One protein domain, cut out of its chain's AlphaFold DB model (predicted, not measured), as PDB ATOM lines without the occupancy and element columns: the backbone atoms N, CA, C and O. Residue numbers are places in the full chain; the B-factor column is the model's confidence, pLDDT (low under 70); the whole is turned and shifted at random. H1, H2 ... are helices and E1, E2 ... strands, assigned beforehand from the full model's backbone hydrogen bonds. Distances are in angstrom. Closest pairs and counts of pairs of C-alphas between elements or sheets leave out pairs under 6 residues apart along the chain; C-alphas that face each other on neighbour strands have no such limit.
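AT A GLANCE: This is residues 3 to 70 of the 167 residues of the protein "Aminotransferase class I/II-fold pyridoxal phosphate-dependent enzyme" of Rhizobiaceae bacterium (UniProt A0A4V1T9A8). A two-stranded hairpin, E1 and E2, makes one side of an open V, and the long helix H1 makes the other, setting out beside the end of E2 and slanting away from it until its residues 47 to 53 stick out free. A short link folds back from there to H2, a second helix near the other end of the hairpin, where the long loop of residues 14 to 25 also lies. The printed part has 68 residues, with two named strands and two named helices in the order E1, E2, H1, H2; the sheet is E1 - E2, antiparallel, and the class is mixed. The whole is loose, with a radius of gyration of the C-alphas of 13.9 A and spans of 33 by 31 by 20 A.

HOW THE PARTS SIT: Start at E1, residues 8 to 13, and E2, residues 26 to 31: this hairpin is antiparallel at 168 degrees, with N 10 and O 29 at 2.9 A and N 31 and O 8 at 2.8 A, both within hydrogen-bond range. Next look at H1, residues 35 to 53: its closest C-alpha pair with E2 is Ala 38 and Ile 31, 6.3 A apart. For H2, residues 59 to 69, the closest C-alphas with E2 are those of Ala 61 and Gly 26, 7.7 A apart. E1 is apart from H1 and from H2, and H1 and H2 are apart. In H1 and H2 every O i to N i+4 pair is within hydrogen-bond range.

IN THESE COORDINATES: Find C-alpha 8 at (163.430, 152.680, 138.807); from there E1 runs 16.4 A to Ser 13. E2 runs 16.4 A from Gly 26 to Ile 31. H1 begins at C-alpha 35, (154.631, 162.847, 137.416), and runs 26.4 A to Tyr 53. H2 runs 15.3 A from His 59 to C-alpha 69 at (177.722, 174.374, 139.435).

THE WHOLE: Look for the two C-alphas farthest apart at Gly 19 and Lys 36, 35.5 A. The link from E1 to E2 is long, 12 residues; those from E2 to H1 and from H1 to H2 are tight. The printed part has no cut, and no printed residue is under 70 in pLDDT.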
ATOM      1  N   SER A   3     166.173 153.665 130.543       86.38
ATOM      2  CA  SER A   3     165.202 153.883 129.458       86.38
ATOM      3  C   SER A   3     164.410 152.638 129.035       86.38
ATOM      4  O   SER A   3     163.567 152.727 128.151       86.38
ATOM      5  N   THR A   4     164.713 151.466 129.603       92.75
ATOM      6  CA  THR A   4     164.073 150.188 129.249       92.75
ATOM      7  C   THR A   4     163.103 149.700 130.322       92.75
ATOM      8  O   THR A   4     162.564 148.607 130.186       92.75
ATOM      9  N   VAL A   5     162.905 150.472 131.394       94.69
ATOM     10  CA  VAL A   5     161.968 150.158 132.476       94.69
ATOM     11  C   VAL A   5     161.060 151.361 132.737       94.69
ATOM     12  O   VAL A   5     161.508 152.496 132.583       94.69
ATOM     13  N   PRO A   6     159.790 151.133 133.106       91.62
ATOM     14  CA  PRO A   6     158.839 152.214 133.352       91.62
ATOM     15  C   PRO A   6     159.047 152.878 134.727       91.62
ATOM     16  O   PRO A   6     158.597 153.999 134.931       91.62
ATOM     17  N   GLU A   7     159.741 152.206 135.651       95.00
ATOM     18  CA  GLU A   7     160.034 152.678 137.008       95.00
ATOM     19  C   GLU A   7     161.445 152.241 137.424       95.00
ATOM     20  O   GLU A   7     161.925 151.182 137.001       95.00
ATOM     21  N   ALA A   8     162.117 153.030 138.265       95.38
ATOM     22  CA  ALA A   8     163.430 152.680 138.807       95.38
ATOM     23  C   ALA A   8     163.717 153.360 140.151       95.38
ATOM     24  O   ALA A   8     163.282 154.481 140.408       95.38
ATOM     25  N   LEU A   9     164.535 152.705 140.975       94.56
ATOM     26  CA  LEU A   9     165.182 153.316 142.133       94.56
ATOM     27  C   LEU A   9     166.689 153.347 141.903       94.56
ATOM     28  O   LEU A   9     167.290 152.338 141.529       94.56
ATOM     29  N   ILE A  10     167.306 154.499 142.143       96.12
ATOM     30  CA  ILE A  10     168.742 154.705 141.968       96.12
ATOM     31  C   ILE A  10     169.316 155.222 143.284       96.12
ATOM     32  O   ILE A  10     168.871 156.236 143.817       96.12
ATOM     33  N   ALA A  11     170.340 154.534 143.786       97.31
ATOM     34  CA  ALA A  11     171.143 154.995 144.908       97.31
ATOM     35  C   ALA A  11     172.467 155.562 144.385       97.31
ATOM     36  O   ALA A  11     173.315 154.833 143.867       97.31
ATOM     37  N   PHE A  12     172.648 156.868 144.531       97.00
ATOM     38  CA  PHE A  12     173.889 157.564 144.223       97.00
ATOM     39  C   PHE A  12     174.722 157.760 145.495       97.00
ATOM     40  O   PHE A  12     174.189 158.066 146.561       97.00
ATOM     41  N   SER A  13     176.045 157.632 145.384       98.06
ATOM     42  CA  SER A  13     176.982 157.889 146.480       98.06
ATOM     43  C   SER A  13     178.106 158.801 146.012       98.06
ATOM     44  O   SER A  13     178.793 158.471 145.048       98.06
ATOM     45  N   GLY A  14     178.349 159.884 146.754       97.94
ATOM     46  CA  GLY A  14     179.499 160.769 146.542       97.94
ATOM     47  C   GLY A  14     180.795 160.262 147.185       97.94
ATOM     48  O   GLY A  14     181.829 160.917 147.128       97.94
ATOM     49  N   SER A  15     180.780 159.090 147.830       97.94
ATOM     50  CA  SER A  15     181.913 158.665 148.657       97.94
ATOM     51  C   SER A  15     183.191 158.362 147.874       97.94
ATOM     52  O   SER A  15     184.258 158.464 148.459       97.94
ATOM     53  N   LYS A  16     183.105 157.904 146.616       96.62
ATOM     54  CA  LYS A  16     184.291 157.459 145.852       96.62
ATOM     55  C   LYS A  16     184.647 158.393 144.705       96.62
ATOM     56  O   LYS A  16     185.810 158.712 144.537       96.62
ATOM     57  N   ASN A  17     183.655 158.834 143.938       96.44
ATOM     58  CA  ASN A  17     183.854 159.749 142.814       96.44
ATOM     59  C   ASN A  17     184.159 161.190 143.252       96.44
ATOM     60  O   ASN A  17     184.821 161.885 142.498       96.44
ATOM     61  N   PHE A  18     183.729 161.618 144.444       98.00
ATOM     62  CA  PHE A  18     184.113 162.907 145.043       98.00
ATOM     63  C   PHE A  18     185.072 162.752 146.235       98.00
ATOM     64  O   PHE A  18     185.397 163.726 146.898       98.00
ATOM     65  N   GLY A  19     185.482 161.527 146.589       97.19
ATOM     66  CA  GLY A  19     186.331 161.289 147.766       97.19
ATOM     67  C   GLY A  19     185.678 161.616 149.121       97.19
ATOM     68  O   GLY A  19     186.342 161.579 150.155       97.19
ATOM     69  N   LEU A  20     184.369 161.884 149.162       98.00
ATOM     70  CA  LEU A  20     183.649 162.324 150.362       98.00
ATOM     71  C   LEU A  20     183.163 161.140 151.214       98.00
ATOM     72  O   LEU A  20     181.974 160.963 151.495       98.00
ATOM     73  N   TYR A  21     184.091 160.263 151.609       97.19
ATOM     74  CA  TYR A  21     183.771 159.027 152.332       97.19
ATOM     75  C   TYR A  21     183.032 159.288 153.646       97.19
ATOM     76  O   TYR A  21     182.053 158.603 153.945       97.19
ATOM     77  N   ARG A  22     183.491 160.259 154.442       97.00
ATOM     78  CA  ARG A  22     182.966 160.516 155.792       97.00
ATOM     79  C   ARG A  22     181.956 161.658 155.875       97.00
ATOM     80  O   ARG A  22     181.270 161.726 156.882       97.00
ATOM     81  N   GLU A  23     181.756 162.417 154.798       97.81
ATOM     82  CA  GLU A  23     180.664 163.404 154.700       97.81
ATOM     83  C   GLU A  23     179.283 162.758 154.540       97.81
ATOM     84  O   GLU A  23     178.254 163.404 154.691       97.81
ATOM     85  N   ARG A  24     179.255 161.453 154.226       97.00
ATOM     86  CA  ARG A  24     178.033 160.639 154.114       97.00
ATOM     87  C   ARG A  24     177.023 161.188 153.098       97.00
ATOM     88  O   ARG A  24     175.821 161.039 153.279       97.00
ATOM     89  N   VAL A  25     177.522 161.743 151.995       97.94
ATOM     90  CA  VAL A  25     176.700 162.304 150.916       97.94
ATOM     91  C   VAL A  25     176.312 161.264 149.857       97.94
ATOM     92  O   VAL A  25     177.115 160.424 149.422       97.94
ATOM     93  N   GLY A  26     175.058 161.337 149.424       97.25
ATOM     94  CA  GLY A  26     174.457 160.520 148.378       97.25
ATOM     95  C   GLY A  26     173.068 161.042 148.016       97.25
ATOM     96  O   GLY A  26     172.620 162.041 148.570       97.25
ATOM     97  N   ALA A  27     172.388 160.358 147.101       96.62
ATOM     98  CA  ALA A  27     171.010 160.670 146.732       96.62
ATOM     99  C   ALA A  27     170.217 159.382 146.490       96.62
ATOM    100  O   ALA A  27     170.734 158.432 145.900       96.62
ATOM    101  N   ALA A  28     168.962 159.364 146.934       96.00
ATOM    102  CA  ALA A  28     167.978 158.372 146.525       96.00
ATOM    103  C   ALA A  28     167.096 159.012 145.450       96.00
ATOM    104  O   ALA A  28     166.446 160.021 145.710       96.00
ATOM    105  N   ILE A  29     167.120 158.459 144.241       95.50
ATOM    106  CA  ILE A  29     166.391 158.982 143.084       95.50
ATOM    107  C   ILE A  29     165.331 157.956 142.696       95.50
ATOM    108  O   ILE A  29     165.625 156.766 142.556       95.50
ATOM    109  N   LEU A  30     164.106 158.435 142.527       95.00
ATOM    110  CA  LEU A  30     162.937 157.651 142.159       95.00
ATOM    111  C   LEU A  30     162.518 158.060 140.749       95.00
ATOM    112  O   LEU A  30     162.358 159.247 140.474       95.00
ATOM    113  N   ILE A  31     162.341 157.084 139.869       94.56
ATOM    114  CA  ILE A  31     161.774 157.276 138.536       94.56
ATOM    115  C   ILE A  31     160.394 156.623 138.555       94.56
ATOM    116  O   ILE A  31     160.305 155.402 138.684       94.56
ATOM    117  N   GLY A  32     159.343 157.442 138.489       94.38
ATOM    118  CA  GLY A  32     157.960 156.991 138.323       94.38
ATOM    119  C   GLY A  32     157.564 156.917 136.847       94.38
ATOM    120  O   GLY A  32     158.249 157.480 135.991       94.38
ATOM    121  N   ARG A  33     156.441 156.248 136.555       94.81
ATOM    122  CA  ARG A  33     155.898 156.141 135.185       94.81
ATOM    123  C   ARG A  33     155.433 157.479 134.636       94.81
ATOM    124  O   ARG A  33     155.529 157.733 133.438       94.81
ATOM    125  N   ASP A  34     154.914 158.304 135.533       95.56
ATOM    126  CA  ASP A  34     154.448 159.654 135.292       95.56
ATOM    127  C   ASP A  34     154.734 160.540 136.516       95.56
ATOM    128  O   ASP A  34     155.226 160.084 137.554       95.56
ATOM    129  N   GLU A  35     154.445 161.832 136.373       96.38
ATOM    130  CA  GLU A  35     154.631 162.847 137.416       96.38
ATOM    131  C   GLU A  35     153.870 162.501 138.703       96.38
ATOM    132  O   GLU A  35     154.414 162.602 139.801       96.38
ATOM    133  N   LYS A  36     152.636 162.001 138.572       97.44
ATOM    134  CA  LYS A  36     151.776 161.691 139.714       97.44
ATOM    135  C   LYS A  36     152.366 160.569 140.568       97.44
ATOM    136  O   LYS A  36     152.349 160.648 141.796       97.44
ATOM    137  N   GLU A  37     152.866 159.510 139.946       96.44
ATOM    138  CA  GLU A  37     153.478 158.396 140.673       96.44
ATOM    139  C   GLU A  37     154.837 158.755 141.275       96.44
ATOM    140  O   GLU A  37     155.161 158.299 142.381       96.44
ATOM    141  N   ALA A  38     155.611 159.604 140.594       96.06
ATOM    142  CA  ALA A  38     156.849 160.147 141.137       96.06
ATOM    143  C   ALA A  38     156.584 160.958 142.419       96.06
ATOM    144  O   ALA A  38     157.245 160.720 143.433       96.06
ATOM    145  N   ASP A  39     155.565 161.822 142.420       96.75
ATOM    146  CA  ASP A  39     155.166 162.614 143.589       96.75
ATOM    147  C   ASP A  39     154.703 161.742 144.760       96.75
ATOM    148  O   ASP A  39     155.137 161.935 145.903       96.75
ATOM    149  N   ILE A  40     153.860 160.739 144.485       97.00
ATOM    150  CA  ILE A  40     153.394 159.796 145.510       97.00
ATOM    151  C   ILE A  40     154.594 159.096 146.145       97.00
ATOM    152  O   ILE A  40     154.707 159.055 147.372       97.00
ATOM    153  N   THR A  41     155.520 158.593 145.335       96.12
ATOM    154  CA  THR A  41     156.668 157.837 145.841       96.12
ATOM    155  C   THR A  41     157.647 158.738 146.595       96.12
ATOM    156  O   THR A  41     158.135 158.354 147.661       96.12
ATOM    157  N   ASN A  42     157.873 159.968 146.121       96.38
ATOM    158  CA  ASN A  42     158.684 160.962 146.822       96.38
ATOM    159  C   ASN A  42     158.090 161.310 148.198       96.38
ATOM    160  O   ASN A  42     158.818 161.353 149.189       96.38
ATOM    161  N   SER A  43     156.763 161.459 148.306       97.56
ATOM    162  CA  SER A  43     156.098 161.720 149.594       97.56
ATOM    163  C   SER A  43     156.344 160.605 150.621       97.56
ATOM    164  O   SER A  43     156.616 160.877 151.792       97.56
ATOM    165  N   GLN A  44     156.319 159.340 150.184       97.56
ATOM    166  CA  GLN A  44     156.583 158.197 151.058       97.56
ATOM    167  C   GLN A  44     158.061 158.113 151.447       97.56
ATOM    168  O   GLN A  44     158.374 157.841 152.607       97.56
ATOM    169  N   LEU A  45     158.972 158.412 150.517       96.69
ATOM    170  CA  LEU A  45     160.401 158.483 150.816       96.69
ATOM    171  C   LEU A  45     160.699 159.560 151.868       96.69
ATOM    172  O   LEU A  45     161.430 159.290 152.820       96.69
ATOM    173  N   LEU A  46     160.095 160.745 151.752       96.94
ATOM    174  CA  LEU A  46     160.242 161.815 152.742       96.94
ATOM    175  C   LEU A  46     159.703 161.409 154.120       96.94
ATOM    176  O   LEU A  46     160.348 161.700 155.128       96.94
ATOM    177  N   ASN A  47     158.584 160.677 154.183       98.06
ATOM    178  CA  ASN A  47     158.072 160.124 155.444       98.06
ATOM    179  C   ASN A  47     159.072 159.152 156.093       98.06
ATOM    180  O   ASN A  47     159.321 159.234 157.298       98.06
ATOM    181  N   ILE A  48     159.684 158.266 155.300       97.50
ATOM    182  CA  ILE A  48     160.711 157.329 155.783       97.50
ATOM    183  C   ILE A  48     161.942 158.091 156.288       97.50
ATOM    184  O   ILE A  48     162.416 157.824 157.390       97.50
ATOM    185  N   ILE A  49     162.442 159.064 155.520       97.56
ATOM    186  CA  ILE A  49     163.594 159.897 155.901       97.56
ATOM    187  C   ILE A  49     163.324 160.616 157.224       97.56
ATOM    188  O   ILE A  49     164.154 160.570 158.137       97.56
ATOM    189  N   ARG A  50     162.136 161.219 157.358       97.88
ATOM    190  CA  ARG A  50     161.713 161.937 158.562       97.88
ATOM    191  C   ARG A  50     161.735 161.034 159.795       97.88
ATOM    192  O   ARG A  50     162.228 161.460 160.837       97.88
ATOM    193  N   GLY A  51     161.231 159.806 159.665       98.25
ATOM    194  CA  GLY A  51     161.213 158.811 160.741       98.25
ATOM    195  C   GLY A  51     162.575 158.178 161.043       98.25
ATOM    196  O   GLY A  51     162.801 157.750 162.170       98.25
ATOM    197  N   ALA A  52     163.485 158.127 160.067       97.69
ATOM    198  CA  ALA A  52     164.791 157.491 160.218       97.69
ATOM    199  C   ALA A  52     165.852 158.432 160.804       97.69
ATOM    200  O   ALA A  52     166.550 158.069 161.747       97.69
ATOM    201  N   TYR A  53     166.002 159.629 160.232       97.38
ATOM    202  CA  TYR A  53     167.066 160.563 160.619       97.38
ATOM    203  C   TYR A  53     166.680 162.042 160.460       97.38
ATOM    204  O   TYR A  53     167.541 162.914 160.537       97.38
ATOM    205  N   SER A  54     165.387 162.343 160.293       97.75
ATOM    206  CA  SER A  54     164.827 163.687 160.089       97.75
ATOM    207  C   SER A  54     165.228 164.347 158.764       97.75
ATOM    208  O   SER A  54     164.361 164.561 157.918       97.75
ATOM    209  N   GLN A  55     166.510 164.670 158.583       95.56
ATOM    210  CA  GLN A  55     167.058 165.345 157.403       95.56
ATOM    211  C   GLN A  55     168.544 164.986 157.209       95.56
ATOM    212  O   GLN A  55     169.234 164.728 158.199       95.56
ATOM    213  N   PRO A  56     169.054 164.942 155.965       96.69
ATOM    214  CA  PRO A  56     170.445 164.577 155.693       96.69
ATOM    215  C   PRO A  56     171.437 165.674 156.129       96.69
ATOM    216  O   PRO A  56     171.041 166.830 156.286       96.69
ATOM    217  N   PRO A  57     172.730 165.340 156.314       96.94
ATOM    218  CA  PRO A  57     173.779 166.336 156.527       96.94
ATOM    219  C   PRO A  57     173.997 167.194 155.270       96.94
ATOM    220  O   PRO A  57     174.021 166.673 154.157       96.94
ATOM    221  N   ASP A  58     174.196 168.497 155.467       97.19
ATOM    222  CA  ASP A  58     174.257 169.494 154.387       97.19
ATOM    223  C   ASP A  58     175.644 169.605 153.727       97.19
ATOM    224  O   ASP A  58     175.777 169.611 152.507       97.19
ATOM    225  N   HIS A  59     176.706 169.596 154.536       98.38
ATOM    226  CA  HIS A  59     178.070 169.932 154.111       98.38
ATOM    227  C   HIS A  59     178.570 169.158 152.875       98.38
ATOM    228  O   HIS A  59     179.067 169.752 151.919       98.38
ATOM    229  N   GLY A  60     178.402 167.832 152.844       98.12
ATOM    230  CA  GLY A  60     178.830 167.030 151.695       98.12
ATOM    231  C   GLY A  60     178.033 167.310 150.417       98.12
ATOM    232  O   GLY A  60     178.590 167.222 149.324       98.12
ATOM    233  N   ALA A  61     176.743 167.642 150.542       98.00
ATOM    234  CA  ALA A  61     175.912 168.025 149.404       98.00
ATOM    235  C   ALA A  61     176.325 169.402 148.869       98.00
ATOM    236  O   ALA A  61     176.433 169.572 147.656       98.00
ATOM    237  N   GLU A  62     176.649 170.336 149.764       98.38
ATOM    238  CA  GLU A  62     177.107 171.678 149.413       98.38
ATOM    239  C   GLU A  62     178.466 171.675 148.692       98.38
ATOM    240  O   GLU A  62     178.642 172.391 147.705       98.38
ATOM    241  N   ILE A  63     179.404 170.808 149.101       98.56
ATOM    242  CA  ILE A  63     180.669 170.604 148.371       98.56
ATOM    243  C   ILE A  63     180.394 170.126 146.941       98.56
ATOM    244  O   ILE A  63     180.918 170.697 145.985       98.56
ATOM    245  N   ILE A  64     179.560 169.092 146.780       98.44
ATOM    246  CA  ILE A  64     179.233 168.550 145.453       98.44
ATOM    247  C   ILE A  64     178.533 169.609 144.597       98.44
ATOM    248  O   ILE A  64     178.887 169.762 143.429       98.44
ATOM    249  N   ARG A  65     177.575 170.357 145.159       98.38
ATOM    250  CA  ARG A  65     176.887 171.448 144.459       98.38
ATOM    251  C   ARG A  65     177.882 172.497 143.970       98.38
ATOM    252  O   ARG A  65     177.876 172.820 142.788       98.38
ATOM    253  N   THR A  66     178.770 172.955 144.852       98.69
ATOM    254  CA  THR A  66     179.806 173.948 144.531       98.69
ATOM    255  C   THR A  66     180.696 173.479 143.380       98.69
ATOM    256  O   THR A  66     180.907 174.226 142.428       98.69
ATOM    257  N   ILE A  67     181.161 172.224 143.420       98.69
ATOM    258  CA  ILE A  67     181.987 171.641 142.352       98.69
ATOM    259  C   ILE A  67     181.210 171.555 141.034       98.69
ATOM    260  O   ILE A  67     181.754 171.864 139.982       98.69
ATOM    261  N   LEU A  68     179.953 171.103 141.063       98.31
ATOM    262  CA  LEU A  68     179.190 170.818 139.845       98.31
ATOM    263  C   LEU A  68     178.577 172.059 139.180       98.31
ATOM    264  O   LEU A  68     178.343 172.024 137.967       98.31
ATOM    265  N   GLU A  69     178.295 173.117 139.942       98.62
ATOM    266  CA  GLU A  69     177.722 174.374 139.435       98.62
ATOM    267  C   GLU A  69     178.785 175.366 138.941       98.62
ATOM    268  O   GLU A  69     178.479 176.224 138.109       98.62
ATOM    269  N   ASP A  70     180.038 175.226 139.378       98.75
ATOM    270  CA  ASP A  70     181.167 175.984 138.841       98.75
ATOM    271  C   ASP A  70     181.848 175.219 137.692       98.75
ATOM    272  O   ASP A  70     182.289 174.078 137.833       98.75
TER     273      ASP A  70